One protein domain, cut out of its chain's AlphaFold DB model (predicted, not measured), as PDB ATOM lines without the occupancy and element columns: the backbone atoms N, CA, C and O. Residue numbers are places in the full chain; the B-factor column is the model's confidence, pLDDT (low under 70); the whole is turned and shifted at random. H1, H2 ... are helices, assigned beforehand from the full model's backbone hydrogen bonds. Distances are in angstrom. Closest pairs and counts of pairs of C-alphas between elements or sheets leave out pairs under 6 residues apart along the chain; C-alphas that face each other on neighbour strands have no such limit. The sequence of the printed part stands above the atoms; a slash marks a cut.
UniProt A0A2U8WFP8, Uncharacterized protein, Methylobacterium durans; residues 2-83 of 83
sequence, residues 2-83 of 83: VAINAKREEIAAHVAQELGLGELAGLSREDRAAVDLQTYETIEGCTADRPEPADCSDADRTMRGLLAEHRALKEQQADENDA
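This is residues 2 to 83 of the 83 residues of an uncharacterized protein of Methylobacterium durans (UniProt A0A2U8WFP8). Two long helices, H1 and H3, lie side by side and run opposite ways, and H2 crosses H1 on one side of this pair. Residues 46 to 60 make a long loop from H2 to H3, and residues 78 to 83 stick out at the end. The 82 printed residues hold three named helices, H1, H2 and H3 in that order, and no named strand: all helix, compact, radius of gyration of the C-alphas 13.5 A, spans 41 by 29 by 19 A.

H1, residues 2 to 18, begins at C-alpha (-33.154, -24.980, 56.687) and is 24.5 A long. H2, residues 29 to 45, is 23.7 A long. H3, residues 61 to 81, is 30.6 A long and ends at C-alpha (-24.781, -12.971, 52.087).

H1 and H3 touch, closest at the C-alphas of Lys 7 and His 70, 6.0 A, at a shallow tilt of 21 degrees, opposite ways. H2 touches H1 with residues 35 to 39 alone, closest at the C-alphas of Ala 12 and Thr 39, 5.5 A; at 72 degrees they are only just about perpendicular. H2 and H3 are close but not clearly touching, the C-alphas of Ile 43 and Leu 67 being closest at 6.7 A. In H1, H2 and H3 every O i to N i+4 pair is within hydrogen-bond range.

The C-alphas farthest apart, of Gly 20 and Ala 83, are 43.0 A apart. The printed part has no cut; the link H2 to H3 is long. The model's pLDDT is under 70 at residues 45 to 61 and 78 to 83.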
ATOM      1  N   VAL A   2     -32.170 -23.885  56.473       72.19
ATOM      2  CA  VAL A   2     -33.154 -24.980  56.687       72.19
ATOM      3  C   VAL A   2     -34.142 -25.131  55.519       72.19
ATOM      4  O   VAL A   2     -34.416 -26.250  55.107       72.19
ATOM      5  N   ALA A   3     -34.594 -24.022  54.923       76.19
ATOM      6  CA  ALA A   3     -35.502 -24.038  53.773       76.19
ATOM      7  C   ALA A   3     -34.900 -24.679  52.504       76.19
ATOM      8  O   ALA A   3     -35.599 -25.391  51.791       76.19
ATOM      9  N   ILE A   4     -33.602 -24.483  52.242       77.88
ATOM     10  CA  ILE A   4     -32.911 -25.085  51.086       77.88
ATOM     11  C   ILE A   4     -32.738 -26.590  51.299       77.88
ATOM     12  O   ILE A   4     -32.969 -27.373  50.383       77.88
ATOM     13  N   ASN A   5     -32.385 -27.002  52.521       78.44
ATOM     14  CA  ASN A   5     -32.264 -28.418  52.862       78.44
ATOM     15  C   ASN A   5     -33.621 -29.133  52.809       78.44
ATOM     16  O   ASN A   5     -33.701 -30.217  52.246       78.44
ATOM     17  N   ALA A   6     -34.691 -28.504  53.304       83.56
ATOM     18  CA  ALA A   6     -36.048 -29.035  53.180       83.56
ATOM     19  C   ALA A   6     -36.463 -29.182  51.707       83.56
ATOM     20  O   ALA A   6     -36.984 -30.218  51.305       83.56
ATOM     21  N   LYS A   7     -36.144 -28.189  50.864       83.75
ATOM     22  CA  LYS A   7     -36.432 -28.275  49.428       83.75
ATOM     23  C   LYS A   7     -35.626 -29.376  48.733       83.75
ATOM     24  O   LYS A   7     -36.148 -30.042  47.848       83.75
ATOM     25  N   ARG A   8     -34.378 -29.611  49.152       84.38
ATOM     26  CA  ARG A   8     -33.580 -30.752  48.677       84.38
ATOM     27  C   ARG A   8     -34.206 -32.094  49.049       84.38
ATOM     28  O   ARG A   8     -34.214 -32.982  48.208       84.38
ATOM     29  N   GLU A   9     -34.747 -32.233  50.257       86.38
ATOM     30  CA  GLU A   9     -35.456 -33.454  50.663       86.38
ATOM     31  C   GLU A   9     -36.738 -33.681  49.851       86.38
ATOM     32  O   GLU A   9     -37.015 -34.817  49.476       86.38
ATOM     33  N   GLU A  10     -37.486 -32.624  49.518       86.00
ATOM     34  CA  GLU A  10     -38.657 -32.728  48.633       86.00
ATOM     35  C   GLU A  10     -38.278 -33.184  47.216       86.00
ATOM     36  O   GLU A  10     -38.938 -34.058  46.654       86.00
ATOM     37  N   ILE A  11     -37.195 -32.636  46.652       86.06
ATOM     38  CA  ILE A  11     -36.670 -33.069  45.347       86.06
ATOM     39  C   ILE A  11     -36.238 -34.535  45.425       86.06
ATOM     40  O   ILE A  11     -36.607 -35.330  44.566       86.06
ATOM     41  N   ALA A  12     -35.515 -34.912  46.479       87.00
ATOM     42  CA  ALA A  12     -35.070 -36.283  46.673       87.00
ATOM     43  C   ALA A  12     -36.255 -37.253  46.798       87.00
ATOM     44  O   ALA A  12     -36.231 -38.334  46.212       87.00
ATOM     45  N   ALA A  13     -37.320 -36.866  47.509       88.31
ATOM     46  CA  ALA A  13     -38.526 -37.681  47.656       88.31
ATOM     47  C   ALA A  13     -39.214 -37.918  46.312       88.31
ATOM     48  O   ALA A  13     -39.677 -39.025  46.044       88.31
ATOM     49  N   HIS A  14     -39.233 -36.902  45.453       86.38
ATOM     50  CA  HIS A  14     -39.751 -37.041  44.101       86.38
ATOM     51  C   HIS A  14     -38.868 -37.958  43.241       86.38
ATOM     52  O   HIS A  14     -39.375 -38.884  42.620       86.38
ATOM     53  N   VAL A  15     -37.543 -37.797  43.300       85.06
ATOM     54  CA  VAL A  15     -36.582 -38.671  42.602       85.06
ATOM     55  C   VAL A  15     -36.720 -40.135  43.045       85.06
ATOM     56  O   VAL A  15     -36.684 -41.041  42.218       85.06
ATOM     57  N   ALA A  16     -36.934 -40.397  44.337       87.25
ATOM     58  CA  ALA A  16     -37.188 -41.748  44.839       87.25
ATOM     59  C   ALA A  16     -38.472 -42.370  44.258       87.25
ATOM     60  O   ALA A  16     -38.504 -43.571  43.978       87.25
ATOM     61  N   GLN A  17     -39.516 -41.560  44.045       85.38
ATOM     62  CA  GLN A  17     -40.746 -41.997  43.382       85.38
ATOM     63  C   GLN A  17     -40.514 -42.276  41.892       85.38
ATOM     64  O   GLN A  17     -40.962 -43.314  41.407       85.38
ATOM     65  N   GLU A  18     -39.770 -41.417  41.189       83.75
ATOM     66  CA  GLU A  18     -39.418 -41.618  39.774       83.75
ATOM     67  C   GLU A  18     -38.584 -42.890  39.553       83.75
ATOM     68  O   GLU A  18     -38.800 -43.623  38.588       83.75
ATOM     69  N   LEU A  19     -37.677 -43.205  40.482       82.69
ATOM     70  CA  LEU A  19     -36.884 -44.439  40.462       82.69
ATOM     71  C   LEU A  19     -37.683 -45.687  40.886       82.69
ATOM     72  O   LEU A  19     -37.159 -46.799  40.836       82.69
ATOM     73  N   GLY A  20     -38.939 -45.527  41.318       85.12
ATOM     74  CA  GLY A  20     -39.785 -46.625  41.793       85.12
ATOM     75  C   GLY A  20     -39.357 -47.209  43.144       85.12
ATOM     76  O   GLY A  20     -39.769 -48.314  43.493       85.12
ATOM     77  N   LEU A  21     -38.538 -46.479  43.907       84.75
ATOM     78  CA  LEU A  21     -37.999 -46.900  45.203       84.75
ATOM     79  C   LEU A  21     -38.962 -46.596  46.368       84.75
ATOM     80  O   LEU A  21     -38.821 -47.150  47.458       84.75
ATOM     81  N   GLY A  22     -39.976 -45.759  46.129       84.38
ATOM     82  CA  GLY A  22     -41.022 -45.431  47.096       84.38
ATOM     83  C   GLY A  22     -40.628 -44.299  48.045       84.38
ATOM     84  O   GLY A  22     -40.024 -43.311  47.635       84.38
ATOM     85  N   GLU A  23     -41.016 -44.414  49.315       84.75
ATOM     86  CA  GLU A  23     -40.810 -43.362  50.314       84.75
ATOM     87  C   GLU A  23     -39.356 -43.284  50.781       84.75
ATOM     88  O   GLU A  23     -38.768 -44.266  51.239       84.75
ATOM     89  N   LEU A  24     -38.807 -42.070  50.788       81.56
ATOM     90  CA  LEU A  24     -37.399 -41.809  51.097       81.56
ATOM     91  C   LEU A  24     -36.988 -42.253  52.514       81.56
ATOM     92  O   LEU A  24     -35.837 -42.617  52.770       81.56
ATOM     93  N   ALA A  25     -37.941 -42.252  53.448       83.00
ATOM     94  CA  ALA A  25     -37.751 -42.716  54.821       83.00
ATOM     95  C   ALA A  25     -37.579 -44.244  54.939       83.00
ATOM     96  O   ALA A  25     -37.021 -44.708  55.932       83.00
ATOM     97  N   GLY A  26     -38.048 -45.013  53.951       83.69
ATOM     98  CA  GLY A  26     -37.971 -46.477  53.926       83.69
ATOM     99  C   GLY A  26     -36.782 -47.041  53.146       83.69
ATOM    100  O   GLY A  26     -36.604 -48.256  53.123       83.69
ATOM    101  N   LEU A  27     -35.980 -46.182  52.511       87.38
ATOM    102  CA  LEU A  27     -34.893 -46.600  51.629       87.38
ATOM    103  C   LEU A  27     -33.701 -47.195  52.376       87.38
ATOM    104  O   LEU A  27     -33.338 -46.766  53.477       87.38
ATOM    105  N   SER A  28     -33.040 -48.154  51.724       88.88
ATOM    106  CA  SER A  28     -31.730 -48.631  52.158       88.88
ATOM    107  C   SER A  28     -30.678 -47.521  52.012       88.88
ATOM    108  O   SER A  28     -30.886 -46.525  51.318       88.88
ATOM    109  N   ARG A  29     -29.512 -47.669  52.658       87.81
ATOM    110  CA  ARG A  29     -28.419 -46.686  52.499       87.81
ATOM    111  C   ARG A  29     -27.951 -46.562  51.052       87.81
ATOM    112  O   ARG A  29     -27.552 -45.476  50.653       87.81
ATOM    113  N   GLU A  30     -27.967 -47.664  50.311       88.44
ATOM    114  CA  GLU A  30     -27.526 -47.713  48.916       88.44
ATOM    115  C   GLU A  30     -28.533 -46.991  48.017       88.44
ATOM    116  O   GLU A  30     -28.149 -46.100  47.264       88.44
ATOM    117  N   ASP A  31     -29.825 -47.275  48.194       88.00
ATOM    118  CA  ASP A  31     -30.905 -46.600  47.465       88.00
ATOM    119  C   ASP A  31     -30.945 -45.105  47.782       88.00
ATOM    120  O   ASP A  31     -31.106 -44.270  46.895       88.00
ATOM    121  N   ARG A  32     -30.735 -44.742  49.051       87.56
ATOM    122  CA  ARG A  32     -30.690 -43.342  49.471       87.56
ATOM    123  C   ARG A  32     -29.499 -42.603  48.867       87.56
ATOM    124  O   ARG A  32     -29.660 -41.472  48.434       87.56
ATOM    125  N   ALA A  33     -28.340 -43.254  48.761       89.19
ATOM    126  CA  ALA A  33     -27.180 -42.677  48.088       89.19
ATOM    127  C   ALA A  33     -27.415 -42.484  46.580       89.19
ATOM    128  O   ALA A  33     -26.987 -41.472  46.027       89.19
ATOM    129  N   ALA A  34     -28.112 -43.415  45.922       87.88
ATOM    130  CA  ALA A  34     -28.487 -43.279  44.514       87.88
ATOM    131  C   ALA A  34     -29.471 -42.118  44.297       87.88
ATOM    132  O   ALA A  34     -29.270 -41.300  43.401       87.88
ATOM    133  N   VAL A  35     -30.488 -42.001  45.157       88.31
ATOM    134  CA  VAL A  35     -31.446 -40.885  45.144       88.31
ATOM    135  C   VAL A  35     -30.748 -39.549  45.400       88.31
ATOM    136  O   VAL A  35     -31.003 -38.587  44.679       88.31
ATOM    137  N   ASP A  36     -29.849 -39.479  46.383       86.56
ATOM    138  CA  ASP A  36     -29.105 -38.256  46.704       86.56
ATOM    139  C   ASP A  36     -28.179 -37.837  45.550       86.56
ATOM    140  O   ASP A  36     -28.103 -36.652  45.218       86.56
ATOM    141  N   LEU A  37     -27.509 -38.798  44.901       85.38
ATOM    142  CA  LEU A  37     -26.669 -38.546  43.731       85.38
ATOM    143  C   LEU A  37     -27.499 -38.028  42.553       85.38
ATOM    144  O   LEU A  37     -27.173 -36.986  41.989       85.38
ATOM    145  N   GLN A  38     -28.602 -38.702  42.230       83.81
ATOM    146  CA  GLN A  38     -29.498 -38.288  41.152       83.81
ATOM    147  C   GLN A  38     -30.120 -36.912  41.441       83.81
ATOM    148  O   GLN A  38     -30.210 -36.068  40.555       83.81
ATOM    149  N   THR A  39     -30.482 -36.639  42.696       85.00
ATOM    150  CA  THR A  39     -30.966 -35.325  43.147       85.00
ATOM    151  C   THR A  39     -29.919 -34.240  42.938       85.00
ATOM    152  O   THR A  39     -30.235 -33.152  42.454       85.00
ATOM    153  N   TYR A  40     -28.663 -34.526  43.283       84.62
ATOM    154  CA  TYR A  40     -27.553 -33.609  43.064       84.62
ATOM    155  C   TYR A  40     -27.352 -33.321  41.574       84.62
ATOM    156  O   TYR A  40     -27.289 -32.157  41.184       84.62
ATOM    157  N   GLU A  41     -27.320 -34.360  40.739       81.38
ATOM    158  CA  GLU A  41     -27.170 -34.224  39.288       81.38
ATOM    159  C   GLU A  41     -28.333 -33.463  38.644       81.38
ATOM    160  O   GLU A  41     -28.100 -32.646  37.756       81.38
ATOM    161  N   THR A  42     -29.567 -33.656  39.113       78.62
ATOM    162  CA  THR A  42     -30.739 -32.907  38.637       78.62
ATOM    163  C   THR A  42     -30.666 -31.427  39.028       78.62
ATOM    164  O   THR A  42     -30.942 -30.550  38.204       78.62
ATOM    165  N   ILE A  43     -30.255 -31.120  40.264       77.69
ATOM    166  CA  ILE A  43     -30.090 -29.736  40.732       77.69
ATOM    167  C   ILE A  43     -28.970 -29.027  39.960       77.69
ATOM    168  O   ILE A  43     -29.182 -27.919  39.471       77.69
ATOM    169  N   GLU A  44     -27.800 -29.662  39.833       76.44
ATOM    170  CA  GLU A  44     -26.652 -29.116  39.095       76.44
ATOM    171  C   GLU A  44     -26.902 -29.087  37.574       76.44
ATOM    172  O   GLU A  44     -26.385 -28.231  36.853       76.44
ATOM    173  N   GLY A  45     -27.730 -30.000  37.067       66.56
ATOM    174  CA  GLY A  45     -28.144 -30.063  35.670       66.56
ATOM    175  C   GLY A  45     -29.030 -28.889  35.257       66.56
ATOM    176  O   GLY A  45     -28.801 -28.325  34.189       66.56
ATOM    177  N   CYS A  46     -29.992 -28.476  36.092       63.69
ATOM    178  CA  CYS A  46     -30.859 -27.322  35.799       63.69
ATOM    179  C   CYS A  46     -30.253 -25.960  36.252       63.69
ATOM    180  O   CYS A  46     -30.917 -24.923  36.127       63.69
ATOM    181  N   THR A  47     -29.004 -25.895  36.746       58.91
ATOM    182  CA  THR A  47     -28.284 -24.614  36.930       58.91
ATOM    183  C   THR A  47     -27.936 -23.984  35.576       58.91
ATOM    184  O   THR A  47     -27.454 -24.659  34.672       58.91
ATOM    185  N   ALA A  48     -28.162 -22.672  35.425       52.88
ATOM    186  CA  ALA A  48     -28.069 -21.967  34.134       52.88
ATOM    187  C   ALA A  48     -26.659 -21.855  33.517       52.88
ATOM    188  O   ALA A  48     -26.524 -21.268  32.449       52.88
ATOM    189  N   ASP A  49     -25.629 -22.409  34.156       52.59
ATOM    190  CA  ASP A  49     -24.268 -22.479  33.609       52.59
ATOM    191  C   ASP A  49     -24.101 -23.556  32.521       52.59
ATOM    192  O   ASP A  49     -23.061 -23.614  31.862       52.59
ATOM    193  N   ARG A  50     -25.109 -24.411  32.289       47.12
ATOM    194  CA  ARG A  50     -25.090 -25.329  31.142       47.12
ATOM    195  C   ARG A  50     -25.615 -24.638  29.870       47.12
ATOM    196  O   ARG A  50     -26.729 -24.119  29.879       47.12
ATOM    197  N   PRO A  51     -24.839 -24.645  28.764       42.75
ATOM    198  CA  PRO A  51     -25.217 -24.007  27.499       42.75
ATOM    199  C   PRO A  51     -26.344 -24.740  26.760       42.75
ATOM    200  O   PRO A  51     -27.003 -24.156  25.903       42.75
ATOM    201  N   GLU A  52     -26.579 -26.004  27.098       43.66
ATOM    202  CA  GLU A  52     -27.778 -26.731  26.707       43.66
ATOM    203  C   GLU A  52     -28.743 -26.667  27.890       43.66
ATOM    204  O   GLU A  52     -28.303 -26.936  29.015       43.66
ATOM    205  N   PRO A  53     -30.032 -26.322  27.693       46.34
ATOM    206  CA  PRO A  53     -31.005 -26.593  28.730       46.34
ATOM    207  C   PRO A  53     -30.870 -28.089  28.992       46.34
ATOM    208  O   PRO A  53     -31.140 -28.893  28.099       46.34
ATOM    209  N   ALA A  54     -30.409 -28.477  30.189       48.75
ATOM    210  CA  ALA A  54     -30.720 -29.817  30.651       48.75
ATOM    211  C   ALA A  54     -32.206 -29.981  30.374       48.75
ATOM    212  O   ALA A  54     -32.957 -29.021  30.576       48.75
ATOM    213  N   ASP A  55     -32.577 -31.111  29.788       47.97
ATOM    214  CA  ASP A  55     -33.928 -31.397  29.343       47.97
ATOM    215  C   ASP A  55     -34.821 -31.494  30.596       47.97
ATOM    216  O   ASP A  55     -35.332 -32.544  30.956       47.97
ATOM    217  N   CYS A  56     -35.033 -30.369  31.287       52.03
ATOM    218  CA  CYS A  56     -36.076 -30.109  32.261       52.03
ATOM    219  C   CYS A  56     -37.414 -30.011  31.461       52.03
ATOM    220  O   CYS A  56     -38.283 -29.193  31.783       52.03
ATOM    221  N   SER A  57     -37.537 -30.766  30.352       42.53
ATOM    222  CA  SER A  57     -38.661 -30.815  29.422       42.53
ATOM    223  C   SER A  57     -39.719 -31.753  29.958       42.53
ATOM    224  O   SER A  57     -39.445 -32.921  30.198       42.53
ATOM    225  N   ASP A  58     -40.916 -31.186  30.100       46.38
ATOM    226  CA  ASP A  58     -42.278 -31.742  30.129       46.38
ATOM    227  C   ASP A  58     -42.628 -33.040  30.884       46.38
ATOM    228  O   ASP A  58     -43.816 -33.242  31.128       46.38
ATOM    229  N   ALA A  59     -41.691 -33.892  31.304       49.16
ATOM    230  CA  ALA A  59     -42.008 -35.149  31.977       49.16
ATOM    231  C   ALA A  59     -42.601 -34.921  33.376       49.16
ATOM    232  O   ALA A  59     -43.584 -35.570  33.718       49.16
ATOM    233  N   ASP A  60     -42.113 -33.922  34.126       64.81
ATOM    234  CA  ASP A  60     -42.653 -33.622  35.452       64.81
ATOM    235  C   ASP A  60     -42.732 -32.117  35.749       64.81
ATOM    236  O   ASP A  60     -41.787 -31.455  36.199       64.81
ATOM    237  N   ARG A  61     -43.925 -31.546  35.529       69.94
ATOM    238  CA  ARG A  61     -44.272 -30.168  35.935       69.94
ATOM    239  C   ARG A  61     -43.979 -29.935  37.426       69.94
ATOM    240  O   ARG A  61     -43.632 -28.816  37.806       69.94
ATOM    241  N   THR A  62     -44.095 -30.986  38.237       75.56
ATOM    242  CA  THR A  62     -43.794 -30.995  39.673       75.56
ATOM    243  C   THR A  62     -42.309 -30.744  39.933       75.56
ATOM    244  O   THR A  62     -41.972 -29.812  40.665       75.56
ATOM    245  N   MET A  63     -41.411 -31.477  39.262       76.88
ATOM    246  CA  MET A  63     -39.959 -31.287  39.396       76.88
ATOM    247  C   MET A  63     -39.504 -29.902  38.962       76.88
ATOM    248  O   MET A  63     -38.676 -29.284  39.632       76.88
ATOM    249  N   ARG A  64     -40.098 -29.353  37.896       74.31
ATOM    250  CA  ARG A  64     -39.837 -27.964  37.492       74.31
ATOM    251  C   ARG A  64     -40.164 -26.956  38.593       74.31
ATOM    252  O   ARG A  64     -39.397 -26.015  38.782       74.31
ATOM    253  N   GLY A  65     -41.288 -27.132  39.289       75.94
ATOM    254  CA  GLY A  65     -41.673 -26.271  40.410       75.94
ATOM    255  C   GLY A  65     -40.664 -26.351  41.554       75.94
ATOM    256  O   GLY A  65     -40.139 -25.327  41.988       75.94
ATOM    257  N   LEU A  66     -40.305 -27.575  41.954       81.00
ATOM    258  CA  LEU A  66     -39.353 -27.821  43.040       81.00
ATOM    259  C   LEU A  66     -37.963 -27.237  42.752       81.00
ATOM    260  O   LEU A  66     -37.358 -26.611  43.624       81.00
ATOM    261  N   LEU A  67     -37.469 -27.383  41.520       80.06
ATOM    262  CA  LEU A  67     -36.169 -26.846  41.109       80.06
ATOM    263  C   LEU A  67     -36.174 -25.316  41.013       80.06
ATOM    264  O   LEU A  67     -35.203 -24.678  41.426       80.06
ATOM    265  N   ALA A  68     -37.261 -24.715  40.517       78.00
ATOM    266  CA  ALA A  68     -37.410 -23.260  40.475       78.00
ATOM    267  C   ALA A  68     -37.450 -22.650  41.886       78.00
ATOM    268  O   ALA A  68     -36.786 -21.647  42.142       78.00
ATOM    269  N   GLU A  69     -38.165 -23.282  42.819       81.19
ATOM    270  CA  GLU A  69     -38.201 -22.864  44.225       81.19
ATOM    271  C   GLU A  69     -36.842 -23.033  44.913       81.19
ATOM    272  O   GLU A  69     -36.384 -22.121  45.601       81.19
ATOM    273  N   HIS A  70     -36.158 -24.162  44.693       82.38
ATOM    274  CA  HIS A  70     -34.806 -24.381  45.213       82.38
ATOM    275  C   HIS A  70     -33.837 -23.298  44.724       82.38
ATOM    276  O   HIS A  70     -33.035 -22.776  45.501       82.38
ATOM    277  N   ARG A  71     -33.932 -22.927  43.443       77.44
ATOM    278  CA  ARG A  71     -33.127 -21.861  42.848       77.44
ATOM    279  C   ARG A  71     -33.428 -20.497  43.464       77.44
ATOM    280  O   ARG A  71     -32.494 -19.830  43.888       77.44
ATOM    281  N   ALA A  72     -34.701 -20.122  43.575       80.00
ATOM    282  CA  ALA A  72     -35.101 -18.848  44.170       80.00
ATOM    283  C   ALA A  72     -34.633 -18.720  45.630       80.00
ATOM    284  O   ALA A  72     -34.236 -17.640  46.057       80.00
ATOM    285  N   LEU A  73     -34.638 -19.823  46.391       81.38
ATOM    286  CA  LEU A  73     -34.094 -19.862  47.752       81.38
ATOM    287  C   LEU A  73     -32.563 -19.727  47.777       81.38
ATOM    288  O   LEU A  73     -32.023 -19.087  48.677       81.38
ATOM    289  N   LYS A  74     -31.860 -20.325  46.806       78.19
ATOM    290  CA  LYS A  74     -30.398 -20.220  46.669       78.19
ATOM    291  C   LYS A  74     -29.969 -18.803  46.269       78.19
ATOM    292  O   LYS A  74     -28.984 -18.312  46.805       78.19
ATOM    293  N   GLU A  75     -30.714 -18.155  45.375       76.88
ATOM    294  CA  GLU A  75     -30.499 -16.762  44.956       76.88
ATOM    295  C   GLU A  75     -30.761 -15.791  46.118       76.88
ATOM    296  O   GLU A  75     -29.876 -15.015  46.453       76.88
ATOM    297  N   GLN A  76     -31.878 -15.939  46.845       74.69
ATOM    298  CA  GLN A  76     -32.146 -15.151  48.062       74.69
ATOM    299  C   GLN A  76     -31.042 -15.294  49.118       74.69
ATOM    300  O   GLN A  76     -30.663 -14.312  49.745       74.69
ATOM    301  N   GLN A  77     -30.501 -16.502  49.308       72.38
ATOM    302  CA  GLN A  77     -29.390 -16.704  50.237       72.38
ATOM    303  C   GLN A  77     -28.096 -16.027  49.759       72.38
ATOM    304  O   GLN A  77     -27.313 -15.572  50.589       72.38
ATOM    305  N   ALA A  78     -27.837 -16.008  48.449       69.44
ATOM    306  CA  ALA A  78     -26.685 -15.309  47.893       69.44
ATOM    307  C   ALA A  78     -26.822 -13.794  48.107       69.44
ATOM    308  O   ALA A  78     -25.903 -13.186  48.646       69.44
ATOM    309  N   ASP A  79     -27.997 -13.230  47.813       62.09
ATOM    310  CA  ASP A  79     -28.305 -11.813  48.035       62.09
ATOM    311  C   ASP A  79     -28.236 -11.414  49.524       62.09
ATOM    312  O   ASP A  79     -27.765 -10.328  49.852       62.09
ATOM    313  N   GLU A  80     -28.659 -12.286  50.450       60.75
ATOM    314  CA  GLU A  80     -28.530 -12.060  51.902       60.75
ATOM    315  C   GLU A  80     -27.076 -12.114  52.402       60.75
ATOM    316  O   GLU A  80     -26.758 -11.496  53.416       60.75
ATOM    317  N   ASN A  81     -26.199 -12.861  51.727       58.81
ATOM    318  CA  ASN A  81     -24.781 -12.971  52.087       58.81
ATOM    319  C   ASN A  81     -23.908 -11.870  51.458       58.81
ATOM    320  O   ASN A  81     -22.775 -11.691  51.906       58.81
ATOM    321  N   ASP A  82     -24.405 -11.171  50.435       50.78
ATOM    322  CA  ASP A  82     -23.735 -10.047  49.763       50.78
ATOM    323  C   ASP A  82     -24.097  -8.664  50.366       50.78
ATOM    324  O   ASP A  82     -23.639  -7.633  49.861       50.78
ATOM    325  N   ALA A  83     -24.891  -8.621  51.448       48.62
ATOM    326  CA  ALA A  83     -25.380  -7.400  52.112       48.62
ATOM    327  C   ALA A  83     -24.643  -7.034  53.416       48.62
ATOM    328  O   ALA A  83     -24.327  -7.938  54.226       48.62
TER     329      ALA A  83